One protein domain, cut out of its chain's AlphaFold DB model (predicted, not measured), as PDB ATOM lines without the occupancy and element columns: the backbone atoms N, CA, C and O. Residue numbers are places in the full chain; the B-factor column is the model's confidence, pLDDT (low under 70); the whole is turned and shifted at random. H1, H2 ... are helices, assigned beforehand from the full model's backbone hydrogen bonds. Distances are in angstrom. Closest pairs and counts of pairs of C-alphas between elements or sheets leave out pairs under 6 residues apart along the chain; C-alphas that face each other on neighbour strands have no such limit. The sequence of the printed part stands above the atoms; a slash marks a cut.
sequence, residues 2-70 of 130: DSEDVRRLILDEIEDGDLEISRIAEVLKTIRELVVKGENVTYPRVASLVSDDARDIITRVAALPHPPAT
ATOM      1  N   ASP A   2     113.613 129.844 162.161       80.50
ATOM      2  CA  ASP A   2     113.692 130.437 163.496       80.50
ATOM      3  C   ASP A   2     114.603 129.603 164.415       80.50
ATOM      4  O   ASP A   2     115.110 128.544 164.040       80.50
ATOM      5  N   SER A   3     114.860 130.099 165.627       82.06
ATOM      6  CA  SER A   3     115.744 129.411 166.573       82.06
ATOM      7  C   SER A   3     115.197 128.050 167.028       82.06
ATOM      8  O   SER A   3     115.976 127.231 167.520       82.06
ATOM      9  N   GLU A   4     113.890 127.806 166.917       87.25
ATOM     10  CA  GLU A   4     113.286 126.524 167.268       87.25
ATOM     11  C   GLU A   4     113.535 125.482 166.180       87.25
ATOM     12  O   GLU A   4     113.956 124.368 166.499       87.25
ATOM     13  N   ASP A   5     113.355 125.861 164.917       88.56
ATOM     14  CA  ASP A   5     113.659 125.020 163.763       88.56
ATOM     15  C   ASP A   5     115.137 124.601 163.754       88.56
ATOM     16  O   ASP A   5     115.452 123.418 163.607       88.56
ATOM     17  N   VAL A   6     116.050 125.558 163.977       89.00
ATOM     18  CA  VAL A   6     117.496 125.283 164.061       89.00
ATOM     19  C   VAL A   6     117.791 124.319 165.205       89.00
ATOM     20  O   VAL A   6     118.525 123.349 165.029       89.00
ATOM     21  N   ARG A   7     117.193 124.542 166.380       91.12
ATOM     22  CA  ARG A   7     117.361 123.657 167.536       91.12
ATOM     23  C   ARG A   7     116.905 122.235 167.221       91.12
ATOM     24  O   ARG A   7     117.637 121.305 167.542       91.12
ATOM     25  N   ARG A   8     115.729 122.054 166.611       91.75
ATOM     26  CA  ARG A   8     115.212 120.722 166.260       91.75
ATOM     27  C   ARG A   8     116.153 120.020 165.280       91.75
ATOM     28  O   ARG A   8     116.590 118.912 165.563       91.75
ATOM     29  N   LEU A   9     116.556 120.720 164.219       92.44
ATOM     30  CA  LEU A   9     117.481 120.200 163.212       92.44
ATOM     31  C   LEU A   9     118.810 119.730 163.826       92.44
ATOM     32  O   LEU A   9     119.259 118.627 163.542       92.44
ATOM     33  N   ILE A  10     119.418 120.526 164.709       92.88
ATOM     34  CA  ILE A  10     120.684 120.145 165.349       92.88
ATOM     35  C   ILE A  10     120.501 118.994 166.345       92.88
ATOM     36  O   ILE A  10     121.340 118.098 166.393       92.88
ATOM     37  N   LEU A  11     119.423 118.983 167.135       91.31
ATOM     38  CA  LEU A  11     119.173 117.913 168.112       91.31
ATOM     39  C   LEU A  11     118.960 116.545 167.458       91.31
ATOM     40  O   LEU A  11     119.383 115.543 168.051       91.31
ATOM     41  N   ASP A  12     118.347 116.527 166.272       92.31
ATOM     42  CA  ASP A  12     118.129 115.330 165.454       92.31
ATOM     43  C   ASP A  12     119.440 114.795 164.852       92.31
ATOM     44  O   ASP A  12     119.584 113.592 164.646       92.31
ATOM     45  N   GLU A  13     120.427 115.665 164.607       92.75
ATOM     46  CA  GLU A  13     121.749 115.266 164.106       92.75
ATOM     47  C   GLU A  13     122.694 114.750 165.214       92.75
ATOM     48  O   GLU A  13     123.688 114.088 164.903       92.75
ATOM     49  N   ILE A  14     122.429 115.037 166.497       90.31
ATOM     50  CA  ILE A  14     123.287 114.613 167.619       90.31
ATOM     51  C   ILE A  14     123.136 113.111 167.890       90.31
ATOM     52  O   ILE A  14     122.063 112.632 168.265       90.31
ATOM     53  N   GLU A  15     124.248 112.380 167.845       89.00
ATOM     54  CA  GLU A  15     124.306 110.983 168.281       89.00
ATOM     55  C   GLU A  15     124.574 110.897 169.792       89.00
ATOM     56  O   GLU A  15     125.316 111.708 170.346       89.00
ATOM     57  N   ASP A  16     124.048 109.875 170.475       85.00
ATOM     58  CA  ASP A  16     124.277 109.700 171.922       85.00
ATOM     59  C   ASP A  16     125.766 109.569 172.266       85.00
ATOM     60  O   ASP A  16     126.225 110.105 173.278       85.00
ATOM     61  N   GLY A  17     126.534 108.939 171.371       84.69
ATOM     62  CA  GLY A  17     127.986 108.844 171.479       84.69
ATOM     63  C   GLY A  17     128.662 110.212 171.570       84.69
ATOM     64  O   GLY A  17     129.630 110.356 172.310       84.69
ATOM     65  N   ASP A  18     128.142 111.237 170.887       85.06
ATOM     66  CA  ASP A  18     128.709 112.593 170.897       85.06
ATOM     67  C   ASP A  18     128.564 113.282 172.269       85.06
ATOM     68  O   ASP A  18     129.297 114.228 172.572       85.06
ATOM     69  N   LEU A  19     127.668 112.781 173.129       85.62
ATOM     70  CA  LEU A  19     127.400 113.325 174.459       85.62
ATOM     71  C   LEU A  19     128.076 112.552 175.597       85.62
ATOM     72  O   LEU A  19     128.192 113.105 176.687       85.62
ATOM     73  N   GLU A  20     128.551 111.320 175.386       80.00
ATOM     74  CA  GLU A  20     129.028 110.416 176.459       80.00
ATOM     75  C   GLU A  20     130.066 111.028 177.414       80.00
ATOM     76  O   GLU A  20     130.146 110.649 178.579       80.00
ATOM     77  N   ILE A  21     130.860 111.984 176.935       72.69
ATOM     78  CA  ILE A  21     131.966 112.591 177.689       72.69
ATOM     79  C   ILE A  21     131.831 114.106 177.856       72.69
ATOM     80  O   ILE A  21     132.767 114.767 178.311       72.69
ATOM     81  N   SER A  22     130.702 114.672 177.437       81.69
ATOM     82  CA  SER A  22     130.520 116.115 177.381       81.69
ATOM     83  C   SER A  22     129.919 116.648 178.678       81.69
ATOM     84  O   SER A  22     128.894 116.158 179.146       81.69
ATOM     85  N   ARG A  23     130.500 117.714 179.240       83.69
ATOM     86  CA  ARG A  23     129.947 118.380 180.438       83.69
ATOM     87  C   ARG A  23     128.571 119.012 180.190       83.69
ATOM     88  O   ARG A  23     127.856 119.289 181.140       83.69
ATOM     89  N   ILE A  24     128.201 119.221 178.924       87.00
ATOM     90  CA  ILE A  24     126.882 119.730 178.519       87.00
ATOM     91  C   ILE A  24     125.884 118.612 178.183       87.00
ATOM     92  O   ILE A  24     124.779 118.903 177.734       87.00
ATOM     93  N   ALA A  25     126.247 117.338 178.370       91.00
ATOM     94  CA  ALA A  25     125.396 116.209 177.995       91.00
ATOM     95  C   ALA A  25     124.035 116.244 178.693       91.00
ATOM     96  O   ALA A  25     123.010 116.058 178.044       91.00
ATOM     97  N   GLU A  26     124.022 116.518 179.997       93.25
ATOM     98  CA  GLU A  26     122.792 116.635 180.784       93.25
ATOM     99  C   GLU A  26     121.878 117.746 180.247       93.25
ATOM    100  O   GLU A  26     120.679 117.541 180.057       93.25
ATOM    101  N   VAL A  27     122.466 118.898 179.917       93.25
ATOM    102  CA  VAL A  27     121.761 120.049 179.344       93.25
ATOM    103  C   VAL A  27     121.111 119.680 178.013       93.25
ATOM    104  O   VAL A  27     119.917 119.898 177.825       93.25
ATOM    105  N   LEU A  28     121.881 119.096 177.089       92.75
ATOM    106  CA  LEU A  28     121.390 118.748 175.756       92.75
ATOM    107  C   LEU A  28     120.335 117.638 175.797       92.75
ATOM    108  O   LEU A  28     119.354 117.717 175.059       92.75
ATOM    109  N   LYS A  29     120.483 116.652 176.689       93.00
ATOM    110  CA  LYS A  29     119.460 115.620 176.925       93.00
ATOM    111  C   LYS A  29     118.163 116.231 177.450       93.00
ATOM    112  O   LYS A  29     117.105 115.968 176.892       93.00
ATOM    113  N   THR A  30     118.255 117.122 178.435       94.62
ATOM    114  CA  THR A  30     117.092 117.834 178.989       94.62
ATOM    115  C   THR A  30     116.382 118.662 177.920       94.62
ATOM    116  O   THR A  30     115.160 118.616 177.795       94.62
ATOM    117  N   ILE A  31     117.138 119.395 177.098       94.62
ATOM    118  CA  ILE A  31     116.580 120.163 175.980       94.62
ATOM    119  C   ILE A  31     115.890 119.230 174.975       94.62
ATOM    120  O   ILE A  31     114.768 119.520 174.563       94.62
ATOM    121  N   ARG A  32     116.521 118.108 174.605       94.12
ATOM    122  CA  ARG A  32     115.936 117.107 173.700       94.12
ATOM    123  C   ARG A  32     114.610 116.576 174.244       94.12
ATOM    124  O   ARG A  32     113.634 116.529 173.504       94.12
ATOM    125  N   GLU A  33     114.547 116.233 175.527       94.25
ATOM    126  CA  GLU A  33     113.315 115.757 176.164       94.25
ATOM    127  C   GLU A  33     112.189 116.795 176.131       94.25
ATOM    128  O   GLU A  33     111.046 116.446 175.837       94.25
ATOM    129  N   LEU A  34     112.499 118.066 176.402       95.50
ATOM    130  CA  LEU A  34     111.521 119.153 176.319       95.50
ATOM    131  C   LEU A  34     110.994 119.322 174.889       95.50
ATOM    132  O   LEU A  34     109.784 119.425 174.698       95.50
ATOM    133  N   VAL A  35     111.876 119.278 173.884       94.00
ATOM    134  CA  VAL A  35     111.484 119.373 172.467       94.00
ATOM    135  C   VAL A  35     110.585 118.207 172.059       94.00
ATOM    136  O   VAL A  35     109.558 118.435 171.424       94.00
ATOM    137  N   VAL A  36     110.921 116.973 172.454       92.94
ATOM    138  CA  VAL A  36     110.103 115.778 172.166       92.94
ATOM    139  C   VAL A  36     108.713 115.881 172.799       92.94
ATOM    140  O   VAL A  36     107.729 115.470 172.190       92.94
ATOM    141  N   LYS A  37     108.610 116.463 173.999       93.75
ATOM    142  CA  LYS A  37     107.330 116.707 174.684       93.75
ATOM    143  C   LYS A  37     106.544 117.895 174.115       93.75
ATOM    144  O   LYS A  37     105.421 118.128 174.551       93.75
ATOM    145  N   GLY A  38     107.114 118.651 173.172       91.56
ATOM    146  CA  GLY A  38     106.527 119.897 172.678       91.56
ATOM    147  C   GLY A  38     106.482 121.004 173.739       91.56
ATOM    148  O   GLY A  38     105.650 121.904 173.657       91.56
ATOM    149  N   GLU A  39     107.339 120.928 174.760       92.88
ATOM    150  CA  GLU A  39     107.437 121.938 175.811       92.88
ATOM    151  C   GLU A  39     108.355 123.095 175.391       92.88
ATOM    152  O   GLU A  39     109.355 122.921 174.692       92.88
ATOM    153  N   ASN A  40     108.053 124.294 175.896       89.50
ATOM    154  CA  ASN A  40     108.879 125.475 175.660       89.50
ATOM    155  C   ASN A  40     110.276 125.318 176.278       89.50
ATOM    156  O   ASN A  40     110.438 125.201 177.496       89.50
ATOM    157  N   VAL A  41     111.301 125.418 175.432       91.62
ATOM    158  CA  VAL A  41     112.705 125.408 175.849       91.62
ATOM    159  C   VAL A  41     113.140 126.829 176.190       91.62
ATOM    160  O   VAL A  41     113.461 127.628 175.311       91.62
ATOM    161  N   THR A  42     113.166 127.142 177.483       90.06
ATOM    162  CA  THR A  42     113.655 128.425 178.010       90.06
ATOM    163  C   THR A  42     114.763 128.199 179.029       90.06
ATOM    164  O   THR A  42     114.825 127.143 179.661       90.06
ATOM    165  N   TYR A  43     115.620 129.205 179.232       88.19
ATOM    166  CA  TYR A  43     116.688 129.129 180.231       88.19
ATOM    167  C   TYR A  43     116.170 128.751 181.634       88.19
ATOM    168  O   TYR A  43     116.666 127.765 182.180       88.19
ATOM    169  N   PRO A  44     115.137 129.418 182.205       91.06
ATOM    170  CA  PRO A  44     114.619 129.039 183.520       91.06
ATOM    171  C   PRO A  44     114.090 127.601 183.565       91.06
ATOM    172  O   PRO A  44     114.284 126.902 184.557       91.06
ATOM    173  N   ARG A  45     113.451 127.137 182.481       93.75
ATOM    174  CA  ARG A  45     112.913 125.775 182.408       93.75
ATOM    175  C   ARG A  45     114.029 124.739 182.433       93.75
ATOM    176  O   ARG A  45     113.976 123.830 183.256       93.75
ATOM    177  N   VAL A  46     115.046 124.895 181.589       94.19
ATOM    178  CA  VAL A  46     116.186 123.968 181.542       94.19
ATOM    179  C   VAL A  46     116.959 124.001 182.864       94.19
ATOM    180  O   VAL A  46     117.221 122.950 183.434       94.19
ATOM    181  N   ALA A  47     117.234 125.188 183.416       92.75
ATOM    182  CA  ALA A  47     117.951 125.347 184.685       92.75
ATOM    183  C   ALA A  47     117.258 124.665 185.883       92.75
ATOM    184  O   ALA A  47     117.938 124.266 186.830       92.75
ATOM    185  N   SER A  48     115.927 124.530 185.847       93.94
ATOM    186  CA  SER A  48     115.138 123.848 186.886       93.94
ATOM    187  C   SER A  48     115.174 122.316 186.811       93.94
ATOM    188  O   SER A  48     114.755 121.658 187.757       93.94
ATOM    189  N   LEU A  49     115.642 121.756 185.691       95.19
ATOM    190  CA  LEU A  49     115.609 120.318 185.400       95.19
ATOM    191  C   LEU A  49     116.994 119.661 185.399       95.19
ATOM    192  O   LEU A  49     117.078 118.442 185.311       95.19
ATOM    193  N   VAL A  50     118.056 120.459 185.492       95.31
ATOM    194  CA  VAL A  50     119.444 119.991 185.499       95.31
ATOM    195  C   VAL A  50     120.091 120.184 186.870       95.31
ATOM    196  O   VAL A  50     119.645 121.006 187.676       95.31
ATOM    197  N   SER A  51     121.173 119.446 187.105       94.75
ATOM    198  CA  SER A  51     122.068 119.579 188.249       94.75
ATOM    199  C   SER A  51     122.659 120.988 188.370       94.75
ATOM    200  O   SER A  51     122.721 121.748 187.400       94.75
ATOM    201  N   ASP A  52     123.132 121.341 189.567       92.94
ATOM    202  CA  ASP A  52     123.761 122.644 189.810       92.94
ATOM    203  C   ASP A  52     125.027 122.835 188.951       92.94
ATOM    204  O   ASP A  52     125.210 123.896 188.356       92.94
ATOM    205  N   ASP A  53     125.832 121.783 188.762       91.50
ATOM    206  CA  ASP A  53     127.013 121.809 187.884       91.50
ATOM    207  C   ASP A  53     126.647 122.132 186.426       91.50
ATOM    208  O   ASP A  53     127.321 122.916 185.749       91.50
ATOM    209  N   ALA A  54     125.571 121.527 185.919       92.12
ATOM    210  CA  ALA A  54     125.064 121.804 184.581       92.12
ATOM    211  C   ALA A  54     124.449 123.210 184.497       92.12
ATOM    212  O   ALA A  54     124.649 123.912 183.501       92.12
ATOM    213  N   ARG A  55     123.756 123.658 185.551       93.50
ATOM    214  CA  ARG A  55     123.197 125.011 185.651       93.50
ATOM    215  C   ARG A  55     124.288 126.076 185.577       93.50
ATOM    216  O   ARG A  55     124.118 127.047 184.838       93.50
ATOM    217  N   ASP A  56     125.412 125.887 186.259       92.19
ATOM    218  CA  ASP A  56     126.554 126.804 186.203       92.19
ATOM    219  C   ASP A  56     127.098 126.950 184.778       92.19
ATOM    220  O   ASP A  56     127.415 128.056 184.326       92.19
ATOM    221  N   ILE A  57     127.154 125.848 184.025       90.12
ATOM    222  CA  ILE A  57     127.593 125.874 182.626       90.12
ATOM    223  C   ILE A  57     126.621 126.690 181.773       90.12
ATOM    224  O   ILE A  57     127.064 127.587 181.054       90.12
ATOM    225  N   ILE A  58     125.312 126.433 181.863       89.56
ATOM    226  CA  ILE A  58     124.315 127.192 181.089       89.56
ATOM    227  C   ILE A  58     124.341 128.670 181.488       89.56
ATOM    228  O   ILE A  58     124.275 129.529 180.615       89.56
ATOM    229  N   THR A  59     124.487 128.982 182.778       89.75
ATOM    230  CA  THR A  59     124.582 130.363 183.282       89.75
ATOM    231  C   THR A  59     125.745 131.100 182.628       89.75
ATOM    232  O   THR A  59     125.589 132.216 182.133       89.75
ATOM    233  N   ARG A  60     126.918 130.457 182.570       89.25
ATOM    234  CA  ARG A  60     128.100 131.022 181.912       89.25
ATOM    235  C   ARG A  60     127.901 131.215 180.416       89.25
ATOM    236  O   ARG A  60     128.393 132.203 179.886       89.25
ATOM    237  N   VAL A  61     127.218 130.284 179.750       86.38
ATOM    238  CA  VAL A  61     126.885 130.411 178.326       86.38
ATOM    239  C   VAL A  61     125.951 131.602 178.130       86.38
ATOM    240  O   VAL A  61     126.312 132.505 177.393       86.38
ATOM    241  N   ALA A  62     124.839 131.670 178.865       84.94
ATOM    242  CA  ALA A  62     123.824 132.719 178.751       84.94
ATOM    243  C   ALA A  62     124.343 134.143 179.032       84.94
ATOM    244  O   ALA A  62     123.729 135.116 178.604       84.94
ATOM    245  N   ALA A  63     125.458 134.275 179.757       87.44
ATOM    246  CA  ALA A  63     126.116 135.555 180.010       87.44
ATOM    247  C   ALA A  63     126.933 136.080 178.812       87.44
ATOM    248  O   ALA A  63     127.370 137.232 178.828       87.44
ATOM    249  N   LEU A  64     127.182 135.250 177.794       86.00
ATOM    250  CA  LEU A  64     127.929 135.637 176.602       86.00
ATOM    251  C   LEU A  64     127.001 136.253 175.544       86.00
ATOM    252  O   LEU A  64     125.836 135.870 175.439       86.00
ATOM    253  N   PRO A  65     127.512 137.164 174.699       82.56
ATOM    254  CA  PRO A  65     126.799 137.581 173.501       82.56
ATOM    255  C   PRO A  65     126.518 136.368 172.610       82.56
ATOM    256  O   PRO A  65     127.417 135.571 172.331       82.56
ATOM    257  N   HIS A  66     125.275 136.235 172.154       75.31
ATOM    258  CA  HIS A  66     124.865 135.146 171.275       75.31
ATOM    259  C   HIS A  66     124.473 135.705 169.911       75.31
ATOM    260  O   HIS A  66     123.514 136.482 169.841       75.31
ATOM    261  N   PRO A  67     125.191 135.343 168.831       77.62
ATOM    262  CA  PRO A  67     124.675 135.585 167.496       77.62
ATOM    263  C   PRO A  67     123.366 134.795 167.299       77.62
ATOM    264  O   PRO A  67     123.078 133.859 168.056       77.62
ATOM    265  N   PRO A  68     122.541 135.172 166.309       82.06
ATOM    266  CA  PRO A  68     121.369 134.389 165.944       82.06
ATOM    267  C   PRO A  68     121.768 132.942 165.652       82.06
ATOM    268  O   PRO A  68     122.714 132.715 164.911       82.06
ATOM    269  N   ALA A  69     121.036 131.973 166.202       84.62
ATOM    270  CA  ALA A  69     121.333 130.568 165.961       84.62
ATOM    271  C   ALA A  69     121.180 130.233 164.470       84.62
ATOM    272  O   ALA A  69     120.098 130.408 163.902       84.62
ATOM    273  N   THR A  70     122.242 129.715 163.856       90.25
ATOM    274  CA  THR A  70     122.222 129.222 162.475       90.25
ATOM    275  C   THR A  70     122.463 127.707 162.411       90.25
ATOM    276  O   THR A  70     123.153 127.150 163.272       90.25
TER     277      THR A  70
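What this domain is: This is residues 2 to 70 of the 130 residues of an uncharacterized protein of Euryarchaeota archaeon (UniProt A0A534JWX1). Three levels of helix make a small body: H3 lies in the middle, with H1 crossing on one side of it and H4 and H5 on the other. The short H2 sits by the first residues of H3, and residues 63 to 70 run from H5 back to the level of H1. The printed part has 69 residues, with five named helices in the order H1 H2 H3 H4 H5 and no named strand; the class is all helix. The whole is compact, with a radius of gyration of the C-alphas of 11.9 A and spans of 28 by 27 by 21 A.

Where its parts are: The longest helix, H3, holds residues 25 to 36 and measures 16.4 A; C-alpha 25 is at (125.396, 116.209, 177.995). H1, residues 3 to 13, measures 15.6 A and begins with C-alpha 3 at (115.744, 129.411, 166.573). H5, residues 52 to 62, measures 15.0 A and ends with C-alpha 62 at (123.824, 132.719, 178.751). H2 is residues 16 to 19, 5.4 A, and H4 residues 43 to 47, 6.0 A.

How they stand to each other: H3 only just touches H5, with 3 pairs of C-alphas within 8 A, through residues 26 to 27 alone; the closest C-alphas, of Val 27 and Ala 54, are 6.4 A apart, and the lines are about perpendicular at 76 degrees. H3 also only just touches H4, again with 3 pairs, through residues 27 to 31 alone; the C-alphas of Thr 30 and Val 46 come closest, at 6.7 A. H4 and H5 touch, the closest C-alphas being those of Ala 47 and Arg 55 at 5.3 A. H1 and H3 are close but not clearly touching, 6.5 A between the closest C-alphas, of Leu 11 and Arg 32; they run opposite ways at a steep tilt of 67 degrees, only just short of about perpendicular. H2 and H3 are close but not clearly touching, with the C-alphas of Leu 19 and Ala 25 closest at 5.0 A. H1 is apart from H2, H4 and H5. In H1, H3, H4 and H5 every O i to N i+4 pair is within hydrogen-bond range; H2 is too short for such a pair.

The domain as a whole: The C-alphas of Asp 2 and Asp 52 are the two farthest apart, 29.2 A, while those of Asp 2 and Thr 70 are 8.7 A apart. The printed part has no cut, and no link is long. The mean pLDDT of the printed part is 89.4, and no printed residue is under 70.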